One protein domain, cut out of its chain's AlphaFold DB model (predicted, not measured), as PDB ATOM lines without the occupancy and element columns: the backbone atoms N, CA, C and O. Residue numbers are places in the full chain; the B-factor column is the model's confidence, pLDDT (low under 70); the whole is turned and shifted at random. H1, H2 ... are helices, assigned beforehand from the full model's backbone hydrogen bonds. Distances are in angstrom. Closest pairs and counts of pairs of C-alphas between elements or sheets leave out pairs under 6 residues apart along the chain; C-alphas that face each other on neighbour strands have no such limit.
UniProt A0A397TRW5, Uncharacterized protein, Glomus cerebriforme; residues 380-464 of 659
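This is residues 380 to 464 of the 659 residues of an uncharacterized protein of Glomus cerebriforme (UniProt A0A397TRW5). One long helix, H2, runs through the domain, with the shorter H1 beside it as the other arm of a loose helical hairpin and H3 packed crosswise on residues 410 to 418 of H2. H4 is set off near the end where H2 begins, touches no helix, and is reached from H3 by a long winding stretch, residues 438 to 453. The printed part has 85 residues with four named helices, H1, H2, H3 and H4 in that order, and no named strand; the class is all helix, with 44 residues in the helices. The whole is compact, with a radius of gyration of the C-alphas of 13.2 A, and only just flat, spanning 36 by 29 by 16 A.

H1, residues 384 to 392, begins at C-alpha 384 at (147.626, 139.289, -56.768) and is 12.6 A long from first to last C-alpha. In the link after it, residues 400 to 401 pair with residues 404 to 405, antiparallel. H2, residues 406 to 424, is the longest helix at 26.4 A, and its C-alpha 406 is at (147.724, 151.823, -37.760). H3 holds residues 431 to 437 and measures 9.9 A. H4, residues 454 to 462, measures 12.1 A and ends at C-alpha 462 at (157.876, 156.128, -29.044).

H1 and H2 form a helical hairpin. They touch, their closest C-alphas being those of Leu 384 and Leu 418, 7.2 A apart. Their lines stand at a shallow tilt of 22 degrees, and they run opposite ways. H2 touches H3 with residues 410 to 418 alone, and the closest C-alphas, those of Gln 414 and Ala 436, are 5.9 A apart. The two are only just about perpendicular, at 72 degrees. H1 and H3 are close but not clearly touching, with the closest C-alphas, those of Ile 387 and Leu 437, 7.3 A apart. H4 is apart from H1, H2 and H3. Every O i to N i+4 pair is within hydrogen-bond range in H1, H3 and H4, and 14 of 15 such pairs are in H2.

The two C-alphas farthest apart are those of Lys 381 and Gly 402, at 37.2 A, and the printed part has no cut. The links from H1 to H2, 13 residues, and from H3 to H4, 16 residues, are long; the link from H2 to H3, 6 residues, is short. The mean pLDDT of the printed part is 78.6. It is under 70 at 13 residues: 380 to 382, 395, 428 to 430, 442 to 446 and 464.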
ATOM      1  N   ILE A 380     158.544 142.142 -60.548       66.25
ATOM      2  CA  ILE A 380     158.399 140.982 -59.667       66.25
ATOM      3  C   ILE A 380     156.960 140.458 -59.728       66.25
ATOM      4  O   ILE A 380     155.998 141.198 -59.531       66.25
ATOM      5  N   LYS A 381     156.812 139.155 -59.987       67.25
ATOM      6  CA  LYS A 381     155.511 138.499 -60.179       67.25
ATOM      7  C   LYS A 381     154.960 137.930 -58.871       67.25
ATOM      8  O   LYS A 381     155.670 137.223 -58.159       67.25
ATOM      9  N   PHE A 382     153.677 138.183 -58.617       69.12
ATOM     10  CA  PHE A 382     152.929 137.729 -57.439       69.12
ATOM     11  C   PHE A 382     151.556 137.188 -57.839       69.12
ATOM     12  O   PHE A 382     151.005 137.600 -58.862       69.12
ATOM     13  N   ASP A 383     150.969 136.335 -56.999       75.19
ATOM     14  CA  ASP A 383     149.549 135.989 -57.101       75.19
ATOM     15  C   ASP A 383     148.700 137.094 -56.446       75.19
ATOM     16  O   ASP A 383     148.387 137.074 -55.253       75.19
ATOM     17  N   LEU A 384     148.416 138.142 -57.224       78.00
ATOM     18  CA  LEU A 384     147.626 139.289 -56.768       78.00
ATOM     19  C   LEU A 384     146.179 138.907 -56.367       78.00
ATOM     20  O   LEU A 384     145.708 139.455 -55.366       78.00
ATOM     21  N   PRO A 385     145.472 137.983 -57.057       77.69
ATOM     22  CA  PRO A 385     144.159 137.490 -56.625       77.69
ATOM     23  C   PRO A 385     144.126 136.916 -55.202       77.69
ATOM     24  O   PRO A 385     143.265 137.322 -54.415       77.69
ATOM     25  N   ASP A 386     145.059 136.032 -54.835       76.38
ATOM     26  CA  ASP A 386     145.075 135.422 -53.497       76.38
ATOM     27  C   ASP A 386     145.390 136.452 -52.395       76.38
ATOM     28  O   ASP A 386     144.727 136.483 -51.350       76.38
ATOM     29  N   ILE A 387     146.325 137.374 -52.654       75.88
ATOM     30  CA  ILE A 387     146.638 138.497 -51.752       75.88
ATOM     31  C   ILE A 387     145.413 139.422 -51.589       75.88
ATOM     32  O   ILE A 387     145.080 139.851 -50.480       75.88
ATOM     33  N   SER A 388     144.677 139.683 -52.675       78.00
ATOM     34  CA  SER A 388     143.429 140.459 -52.654       78.00
ATOM     35  C   SER A 388     142.353 139.801 -51.781       78.00
ATOM     36  O   SER A 388     141.678 140.478 -50.996       78.00
ATOM     37  N   LEU A 389     142.214 138.472 -51.857       76.94
ATOM     38  CA  LEU A 389     141.287 137.699 -51.028       76.94
ATOM     39  C   LEU A 389     141.666 137.756 -49.536       76.94
ATOM     40  O   LEU A 389     140.797 137.882 -48.669       76.94
ATOM     41  N   GLU A 390     142.961 137.715 -49.216       76.00
ATOM     42  CA  GLU A 390     143.465 137.871 -47.847       76.00
ATOM     43  C   GLU A 390     143.167 139.273 -47.277       76.00
ATOM     44  O   GLU A 390     142.751 139.411 -46.120       76.00
ATOM     45  N   PHE A 391     143.269 140.322 -48.099       77.06
ATOM     46  CA  PHE A 391     142.981 141.705 -47.691       77.06
ATOM     47  C   PHE A 391     141.486 142.038 -47.541       77.06
ATOM     48  O   PHE A 391     141.144 143.056 -46.923       77.06
ATOM     49  N   GLN A 392     140.588 141.156 -47.989       74.38
ATOM     50  CA  GLN A 392     139.151 141.231 -47.693       74.38
ATOM     51  C   GLN A 392     138.798 140.695 -46.291       74.38
ATOM     52  O   GLN A 392     137.794 141.108 -45.708       74.38
ATOM     53  N   ARG A 393     139.625 139.818 -45.698       76.06
ATOM     54  CA  ARG A 393     139.384 139.247 -44.355       76.06
ATOM     55  C   ARG A 393     139.570 140.310 -43.271       76.06
ATOM     56  O   ARG A 393     140.630 140.927 -43.199       76.06
ATOM     57  N   LYS A 394     138.580 140.520 -42.398       74.69
ATOM     58  CA  LYS A 394     138.651 141.536 -41.327       74.69
ATOM     59  C   LYS A 394     139.822 141.253 -40.356       74.69
ATOM     60  O   LYS A 394     139.911 140.122 -39.877       74.69
ATOM     61  N   PRO A 395     140.666 142.249 -40.007       69.88
ATOM     62  CA  PRO A 395     141.719 142.080 -39.003       69.88
ATOM     63  C   PRO A 395     141.164 141.571 -37.666       69.88
ATOM     64  O   PRO A 395     140.196 142.120 -37.138       69.88
ATOM     65  N   THR A 396     141.765 140.506 -37.131       70.19
ATOM     66  CA  THR A 396     141.302 139.836 -35.899       70.19
ATOM     67  C   THR A 396     141.674 140.604 -34.631       70.19
ATOM     68  O   THR A 396     140.973 140.520 -33.627       70.19
ATOM     69  N   VAL A 397     142.758 141.375 -34.686       70.38
ATOM     70  CA  VAL A 397     143.211 142.290 -33.634       70.38
ATOM     71  C   VAL A 397     143.536 143.627 -34.305       70.38
ATOM     72  O   VAL A 397     143.833 143.660 -35.501       70.38
ATOM     73  N   LYS A 398     143.476 144.728 -33.551       77.31
ATOM     74  CA  LYS A 398     143.888 146.056 -34.014       77.31
ATOM     75  C   LYS A 398     145.163 146.530 -33.318       77.31
ATOM     76  O   LYS A 398     145.392 146.196 -32.159       77.31
ATOM     77  N   TRP A 399     145.913 147.379 -34.007       80.44
ATOM     78  CA  TRP A 399     146.960 148.234 -33.469       80.44
ATOM     79  C   TRP A 399     146.512 149.692 -33.617       80.44
ATOM     80  O   TRP A 399     146.278 150.177 -34.728       80.44
ATOM     81  N   GLU A 400     146.348 150.356 -32.477       85.25
ATOM     82  CA  GLU A 400     145.926 151.749 -32.336       85.25
ATOM     83  C   GLU A 400     146.912 152.418 -31.355       85.25
ATOM     84  O   GLU A 400     147.231 151.830 -30.320       85.25
ATOM     85  N   VAL A 401     147.448 153.595 -31.700       83.44
ATOM     86  CA  VAL A 401     148.406 154.375 -30.883       83.44
ATOM     87  C   VAL A 401     147.845 155.779 -30.717       83.44
ATOM     88  O   VAL A 401     147.809 156.547 -31.677       83.44
ATOM     89  N   GLY A 402     147.355 156.104 -29.518       86.50
ATOM     90  CA  GLY A 402     146.509 157.286 -29.336       86.50
ATOM     91  C   GLY A 402     145.332 157.241 -30.317       86.50
ATOM     92  O   GLY A 402     144.659 156.217 -30.433       86.50
ATOM     93  N   ASP A 403     145.146 158.315 -31.083       87.94
ATOM     94  CA  ASP A 403     144.121 158.406 -32.131       87.94
ATOM     95  C   ASP A 403     144.531 157.742 -33.471       87.94
ATOM     96  O   ASP A 403     143.746 157.688 -34.422       87.94
ATOM     97  N   ILE A 404     145.762 157.222 -33.585       88.19
ATOM     98  CA  ILE A 404     146.327 156.712 -34.841       88.19
ATOM     99  C   ILE A 404     145.953 155.239 -35.039       88.19
ATOM    100  O   ILE A 404     146.507 154.336 -34.410       88.19
ATOM    101  N   ASN A 405     145.039 154.970 -35.973       89.06
ATOM    102  CA  ASN A 405     144.625 153.610 -36.322       89.06
ATOM    103  C   ASN A 405     145.565 152.965 -37.356       89.06
ATOM    104  O   ASN A 405     145.274 152.956 -38.558       89.06
ATOM    105  N   ILE A 406     146.700 152.428 -36.892       86.38
ATOM    106  CA  ILE A 406     147.724 151.823 -37.760       86.38
ATOM    107  C   ILE A 406     147.146 150.665 -38.576       86.38
ATOM    108  O   ILE A 406     147.387 150.599 -39.777       86.38
ATOM    109  N   THR A 407     146.337 149.788 -37.970       83.38
ATOM    110  CA  THR A 407     145.735 148.648 -38.688       83.38
ATOM    111  C   THR A 407     144.865 149.078 -39.866       83.38
ATOM    112  O   THR A 407     144.968 148.475 -40.934       83.38
ATOM    113  N   ASN A 408     144.025 150.106 -39.707       86.06
ATOM    114  CA  ASN A 408     143.189 150.585 -40.807       86.06
ATOM    115  C   ASN A 408     144.033 151.263 -41.894       86.06
ATOM    116  O   ASN A 408     143.952 150.847 -43.049       86.06
ATOM    117  N   ARG A 409     144.892 152.229 -41.530       90.00
ATOM    118  CA  ARG A 409     145.704 152.963 -42.517       90.00
ATOM    119  C   ARG A 409     146.671 152.056 -43.266       90.00
ATOM    120  O   ARG A 409     146.754 152.126 -44.488       90.00
ATOM    121  N   PHE A 410     147.368 151.159 -42.567       87.06
ATOM    122  CA  PHE A 410     148.276 150.206 -43.207       87.06
ATOM    123  C   PHE A 410     147.528 149.275 -44.165       87.06
ATOM    124  O   PHE A 410     148.029 148.989 -45.247       87.06
ATOM    125  N   ARG A 411     146.288 148.882 -43.843       87.31
ATOM    126  CA  ARG A 411     145.433 148.117 -44.761       87.31
ATOM    127  C   ARG A 411     144.902 148.937 -45.944       87.31
ATOM    128  O   ARG A 411     144.619 148.367 -46.995       87.31
ATOM    129  N   GLU A 412     144.772 150.251 -45.816       90.06
ATOM    130  CA  GLU A 412     144.513 151.138 -46.957       90.06
ATOM    131  C   GLU A 412     145.752 151.206 -47.859       90.06
ATOM    132  O   GLU A 412     145.643 150.901 -49.043       90.06
ATOM    133  N   TYR A 413     146.951 151.412 -47.298       91.56
ATOM    134  CA  TYR A 413     148.209 151.319 -48.051       91.56
ATOM    135  C   TYR A 413     148.390 149.958 -48.740       91.56
ATOM    136  O   TYR A 413     148.691 149.927 -49.926       91.56
ATOM    137  N   GLN A 414     148.111 148.834 -48.071       86.75
ATOM    138  CA  GLN A 414     148.133 147.496 -48.687       86.75
ATOM    139  C   GLN A 414     147.239 147.399 -49.937       86.75
ATOM    140  O   GLN A 414     147.648 146.825 -50.946       86.75
ATOM    141  N   LYS A 415     146.034 147.986 -49.905       90.12
ATOM    142  CA  LYS A 415     145.125 148.034 -51.066       90.12
ATOM    143  C   LYS A 415     145.614 148.990 -52.151       90.12
ATOM    144  O   LYS A 415     145.350 148.760 -53.326       90.12
ATOM    145  N   ASP A 416     146.266 150.082 -51.779       91.81
ATOM    146  CA  ASP A 416     146.807 151.075 -52.712       91.81
ATOM    147  C   ASP A 416     148.036 150.527 -53.443       91.81
ATOM    148  O   ASP A 416     148.152 150.678 -54.658       91.81
ATOM    149  N   VAL A 417     148.877 149.778 -52.732       89.06
ATOM    150  CA  VAL A 417     149.980 148.990 -53.286       89.06
ATOM    151  C   VAL A 417     149.477 147.867 -54.189       89.06
ATOM    152  O   VAL A 417     150.032 147.672 -55.268       89.06
ATOM    153  N   LEU A 418     148.401 147.168 -53.816       88.50
ATOM    154  CA  LEU A 418     147.784 146.170 -54.694       88.50
ATOM    155  C   LEU A 418     147.333 146.812 -56.022       88.50
ATOM    156  O   LEU A 418     147.700 146.331 -57.090       88.50
ATOM    157  N   ARG A 419     146.661 147.975 -55.970       90.19
ATOM    158  CA  ARG A 419     146.273 148.741 -57.174       90.19
ATOM    159  C   ARG A 419     147.461 149.325 -57.952       90.19
ATOM    160  O   ARG A 419     147.299 149.635 -59.129       90.19
ATOM    161  N   LYS A 420     148.632 149.507 -57.329       90.25
ATOM    162  CA  LYS A 420     149.894 149.856 -58.010       90.25
ATOM    163  C   LYS A 420     150.407 148.646 -58.801       90.25
ATOM    164  O   LYS A 420     150.601 148.760 -60.010       90.25
ATOM    165  N   ALA A 421     150.500 147.484 -58.148       87.12
ATOM    166  CA  ALA A 421     150.918 146.222 -58.759       87.12
ATOM    167  C   ALA A 421     150.029 145.818 -59.950       87.12
ATOM    168  O   ALA A 421     150.540 145.512 -61.022       87.12
ATOM    169  N   GLU A 422     148.703 145.912 -59.804       87.00
ATOM    170  CA  GLU A 422     147.717 145.632 -60.864       87.00
ATOM    171  C   GLU A 422     147.855 146.525 -62.114       87.00
ATOM    172  O   GLU A 422     147.339 146.175 -63.175       87.00
ATOM    173  N   ARG A 423     148.495 147.700 -62.003       88.19
ATOM    174  CA  ARG A 423     148.553 148.721 -63.069       88.19
ATOM    175  C   ARG A 423     149.905 148.843 -63.764       88.19
ATOM    176  O   ARG A 423     149.946 149.336 -64.888       88.19
ATOM    177  N   GLY A 424     150.989 148.473 -63.092       82.50
ATOM    178  CA  GLY A 424     152.352 148.667 -63.592       82.50
ATOM    179  C   GLY A 424     153.410 147.881 -62.825       82.50
ATOM    180  O   GLY A 424     154.562 148.308 -62.794       82.50
ATOM    181  N   GLY A 425     153.017 146.780 -62.179       82.69
ATOM    182  CA  GLY A 425     153.928 145.907 -61.451       82.69
ATOM    183  C   GLY A 425     154.494 146.506 -60.162       82.69
ATOM    184  O   GLY A 425     154.081 147.568 -59.685       82.69
ATOM    185  N   LEU A 426     155.449 145.782 -59.581       75.62
ATOM    186  CA  LEU A 426     156.329 146.246 -58.508       75.62
ATOM    187  C   LEU A 426     157.752 145.767 -58.806       75.62
ATOM    188  O   LEU A 426     157.954 144.657 -59.300       75.62
ATOM    189  N   TYR A 427     158.731 146.603 -58.488       76.44
ATOM    190  CA  TYR A 427     160.149 146.413 -58.775       76.44
ATOM    191  C   TYR A 427     160.948 146.345 -57.465       76.44
ATOM    192  O   TYR A 427     160.443 146.677 -56.394       76.44
ATOM    193  N   TYR A 428     162.230 145.978 -57.522       65.06
ATOM    194  CA  TYR A 428     163.069 145.851 -56.316       65.06
ATOM    195  C   TYR A 428     163.262 147.164 -55.532       65.06
ATOM    196  O   TYR A 428     163.466 147.130 -54.319       65.06
ATOM    197  N   LYS A 429     163.107 148.317 -56.198       66.69
ATOM    198  CA  LYS A 429     163.066 149.656 -55.577       66.69
ATOM    199  C   LYS A 429     161.826 149.900 -54.701       66.69
ATOM    200  O   LYS A 429     161.885 150.710 -53.785       66.69
ATOM    201  N   ASP A 430     160.736 149.169 -54.928       69.81
ATOM    202  CA  ASP A 430     159.464 149.289 -54.203       69.81
ATOM    203  C   ASP A 430     159.444 148.399 -52.936       69.81
ATOM    204  O   ASP A 430     158.457 147.741 -52.616       69.81
ATOM    205  N   ILE A 431     160.572 148.295 -52.222       72.00
ATOM    206  CA  ILE A 431     160.768 147.272 -51.178       72.00
ATOM    207  C   ILE A 431     159.768 147.372 -50.013       72.00
ATOM    208  O   ILE A 431     159.359 146.350 -49.458       72.00
ATOM    209  N   TYR A 432     159.320 148.581 -49.664       74.06
ATOM    210  CA  TYR A 432     158.347 148.801 -48.590       74.06
ATOM    211  C   TYR A 432     156.927 148.404 -49.008       74.06
ATOM    212  O   TYR A 432     156.187 147.847 -48.195       74.06
ATOM    213  N   GLU A 433     156.575 148.596 -50.280       81.50
ATOM    214  CA  GLU A 433     155.371 148.047 -50.899       81.50
ATOM    215  C   GLU A 433     155.367 146.510 -50.877       81.50
ATOM    216  O   GLU A 433     154.377 145.900 -50.471       81.50
ATOM    217  N   LEU A 434     156.484 145.874 -51.249       76.75
ATOM    218  CA  LEU A 434     156.631 144.411 -51.252       76.75
ATOM    219  C   LEU A 434     156.483 143.802 -49.849       76.75
ATOM    220  O   LEU A 434     155.785 142.799 -49.654       76.75
ATOM    221  N   LEU A 435     157.109 144.429 -48.852       73.75
ATOM    222  CA  LEU A 435     156.973 144.034 -47.452       73.75
ATOM    223  C   LEU A 435     155.540 144.267 -46.948       73.75
ATOM    224  O   LEU A 435     154.995 143.399 -46.268       73.75
ATOM    225  N   ALA A 436     154.871 145.347 -47.363       77.06
ATOM    226  CA  ALA A 436     153.476 145.585 -47.001       77.06
ATOM    227  C   ALA A 436     152.497 144.585 -47.635       77.06
ATOM    228  O   ALA A 436     151.585 144.130 -46.939       77.06
ATOM    229  N   LEU A 437     152.702 144.155 -48.890       76.81
ATOM    230  CA  LEU A 437     151.949 143.024 -49.459       76.81
ATOM    231  C   LEU A 437     152.178 141.730 -48.659       76.81
ATOM    232  O   LEU A 437     151.252 140.948 -48.460       76.81
ATOM    233  N   SER A 438     153.378 141.559 -48.102       73.75
ATOM    234  CA  SER A 438     153.730 140.463 -47.184       73.75
ATOM    235  C   SER A 438     153.186 140.648 -45.752       73.75
ATOM    236  O   SER A 438     153.485 139.844 -44.873       73.75
ATOM    237  N   SER A 439     152.396 141.701 -45.494       72.25
ATOM    238  CA  SER A 439     151.913 142.128 -44.166       72.25
ATOM    239  C   SER A 439     153.013 142.426 -43.130       72.25
ATOM    240  O   SER A 439     152.770 142.372 -41.926       72.25
ATOM    241  N   ILE A 440     154.207 142.800 -43.596       71.25
ATOM    242  CA  ILE A 440     155.339 143.255 -42.783       71.25
ATOM    243  C   ILE A 440     155.368 144.787 -42.791       71.25
ATOM    244  O   ILE A 440     155.415 145.412 -43.852       71.25
ATOM    245  N   ILE A 441     155.376 145.394 -41.603       71.00
ATOM    246  CA  ILE A 441     155.538 146.840 -41.412       71.00
ATOM    247  C   ILE A 441     156.921 147.127 -40.812       71.00
ATOM    248  O   ILE A 441     157.278 146.585 -39.767       71.00
ATOM    249  N   VAL A 442     157.715 147.953 -41.493       69.69
ATOM    250  CA  VAL A 442     159.084 148.299 -41.091       69.69
ATOM    251  C   VAL A 442     159.055 149.572 -40.255       69.69
ATOM    252  O   VAL A 442     158.739 150.642 -40.768       69.69
ATOM    253  N   ILE A 443     159.393 149.465 -38.970       69.25
ATOM    254  CA  ILE A 443     159.560 150.624 -38.086       69.25
ATOM    255  C   ILE A 443     160.985 151.161 -38.275       69.25
ATOM    256  O   ILE A 443     161.926 150.690 -37.644       69.25
ATOM    257  N   CYS A 444     161.134 152.131 -39.174       65.12
ATOM    258  CA  CYS A 444     162.352 152.915 -39.401       65.12
ATOM    259  C   CYS A 444     161.987 154.396 -39.604       65.12
ATOM    260  O   CYS A 444     160.808 154.730 -39.732       65.12
ATOM    261  N   TRP A 445     162.975 155.292 -39.612       58.03
ATOM    262  CA  TRP A 445     162.769 156.732 -39.788       58.03
ATOM    263  C   TRP A 445     163.745 157.296 -40.840       58.03
ATOM    264  O   TRP A 445     164.891 156.845 -40.873       58.03
ATOM    265  N   PRO A 446     163.339 158.267 -41.689       58.44
ATOM    266  CA  PRO A 446     161.993 158.850 -41.811       58.44
ATOM    267  C   PRO A 446     160.940 157.818 -42.248       58.44
ATOM    268  O   PRO A 446     161.285 156.717 -42.669       58.44
ATOM    269  N   CYS A 447     159.650 158.140 -42.106       74.25
ATOM    270  CA  CYS A 447     158.587 157.172 -42.385       74.25
ATOM    271  C   CYS A 447     158.604 156.720 -43.862       74.25
ATOM    272  O   CYS A 447     158.435 157.564 -44.746       74.25
ATOM    273  N   PRO A 448     158.727 155.412 -44.166       73.06
ATOM    274  CA  PRO A 448     158.671 154.927 -45.547       73.06
ATOM    275  C   PRO A 448     157.235 154.873 -46.103       73.06
ATOM    276  O   PRO A 448     157.030 154.700 -47.305       73.06
ATOM    277  N   TYR A 449     156.219 155.019 -45.245       81.19
ATOM    278  CA  TYR A 449     154.810 154.826 -45.582       81.19
ATOM    279  C   TYR A 449     154.059 156.162 -45.661       81.19
ATOM    280  O   TYR A 449     153.694 156.741 -44.641       81.19
ATOM    281  N   ARG A 450     153.711 156.602 -46.880       83.62
ATOM    282  CA  ARG A 450     153.017 157.885 -47.172       83.62
ATOM    283  C   ARG A 450     151.632 158.081 -46.509       83.62
ATOM    284  O   ARG A 450     151.000 159.111 -46.709       83.62
ATOM    285  N   ILE A 451     151.151 157.095 -45.751       89.12
ATOM    286  CA  ILE A 451     149.896 157.090 -44.974       89.12
ATOM    287  C   ILE A 451     150.047 157.585 -43.522       89.12
ATOM    288  O   ILE A 451     149.043 157.771 -42.827       89.12
ATOM    289  N   PHE A 452     151.277 157.788 -43.047       85.88
ATOM    290  CA  PHE A 452     151.558 158.391 -41.746       85.88
ATOM    291  C   PHE A 452     152.351 159.679 -41.945       85.88
ATOM    292  O   PHE A 452     153.285 159.734 -42.743       85.88
ATOM    293  N   THR A 453     151.991 160.723 -41.207       87.69
ATOM    294  CA  THR A 453     152.850 161.904 -41.078       87.69
ATOM    295  C   THR A 453     154.047 161.580 -40.187       87.69
ATOM    296  O   THR A 453     153.970 160.709 -39.319       87.69
ATOM    297  N   ASN A 454     155.148 162.322 -40.333       80.56
ATOM    298  CA  ASN A 454     156.320 162.152 -39.467       80.56
ATOM    299  C   ASN A 454     155.978 162.324 -37.972       80.56
ATOM    300  O   ASN A 454     156.523 161.602 -37.147       80.56
ATOM    301  N   GLN A 455     155.034 163.200 -37.606       82.56
ATOM    302  CA  GLN A 455     154.610 163.342 -36.207       82.56
ATOM    303  C   GLN A 455     153.886 162.090 -35.688       82.56
ATOM    304  O   GLN A 455     154.187 161.615 -34.597       82.56
ATOM    305  N   GLU A 456     152.956 161.532 -36.464       86.38
ATOM    306  CA  GLU A 456     152.250 160.296 -36.101       86.38
ATOM    307  C   GLU A 456     153.210 159.106 -36.027       86.38
ATOM    308  O   GLU A 456     153.129 158.284 -35.114       86.38
ATOM    309  N   TRP A 457     154.153 159.034 -36.965       85.00
ATOM    310  CA  TRP A 457     155.159 157.982 -37.004       85.00
ATOM    311  C   TRP A 457     156.132 158.058 -35.821       85.00
ATOM    312  O   TRP A 457     156.506 157.023 -35.272       85.00
ATOM    313  N   LEU A 458     156.469 159.266 -35.358       77.06
ATOM    314  CA  LEU A 458     157.258 159.467 -34.144       77.06
ATOM    315  C   LEU A 458     156.532 158.933 -32.897       77.06
ATOM    316  O   LEU A 458     157.155 158.275 -32.069       77.06
ATOM    317  N   GLU A 459     155.216 159.143 -32.768       81.94
ATOM    318  CA  GLU A 459     154.435 158.561 -31.660       81.94
ATOM    319  C   GLU A 459     154.319 157.028 -31.763       81.94
ATOM    320  O   GLU A 459     154.379 156.332 -30.746       81.94
ATOM    321  N   ILE A 460     154.241 156.472 -32.978       76.69
ATOM    322  CA  ILE A 460     154.302 155.018 -33.218       76.69
ATOM    323  C   ILE A 460     155.669 154.439 -32.803       76.69
ATOM    324  O   ILE A 460     155.719 153.377 -32.182       76.69
ATOM    325  N   ILE A 461     156.774 155.142 -33.076       72.06
ATOM    326  CA  ILE A 461     158.131 154.742 -32.660       72.06
ATOM    327  C   ILE A 461     158.305 154.853 -31.135       72.06
ATOM    328  O   ILE A 461     158.827 153.929 -30.511       72.06
ATOM    329  N   LYS A 462     157.830 155.938 -30.508       70.94
ATOM    330  CA  LYS A 462     157.876 156.128 -29.044       70.94
ATOM    331  C   LYS A 462     157.097 155.059 -28.279       70.94
ATOM    332  O   LYS A 462     157.520 154.638 -27.210       70.94
ATOM    333  N   THR A 463     155.952 154.630 -28.811       70.12
ATOM    334  CA  THR A 463     155.075 153.635 -28.167       70.12
ATOM    335  C   THR A 463     155.404 152.185 -28.529       70.12
ATOM    336  O   THR A 463     154.741 151.268 -28.042       70.12
ATOM    337  N   ASN A 464     156.445 151.948 -29.333       62.38
ATOM    338  CA  ASN A 464     156.969 150.613 -29.602       62.38
ATOM    339  C   ASN A 464     157.556 149.990 -28.312       62.38
ATOM    340  O   ASN A 464     158.609 150.432 -27.851       62.38
TER     341      ASN A 464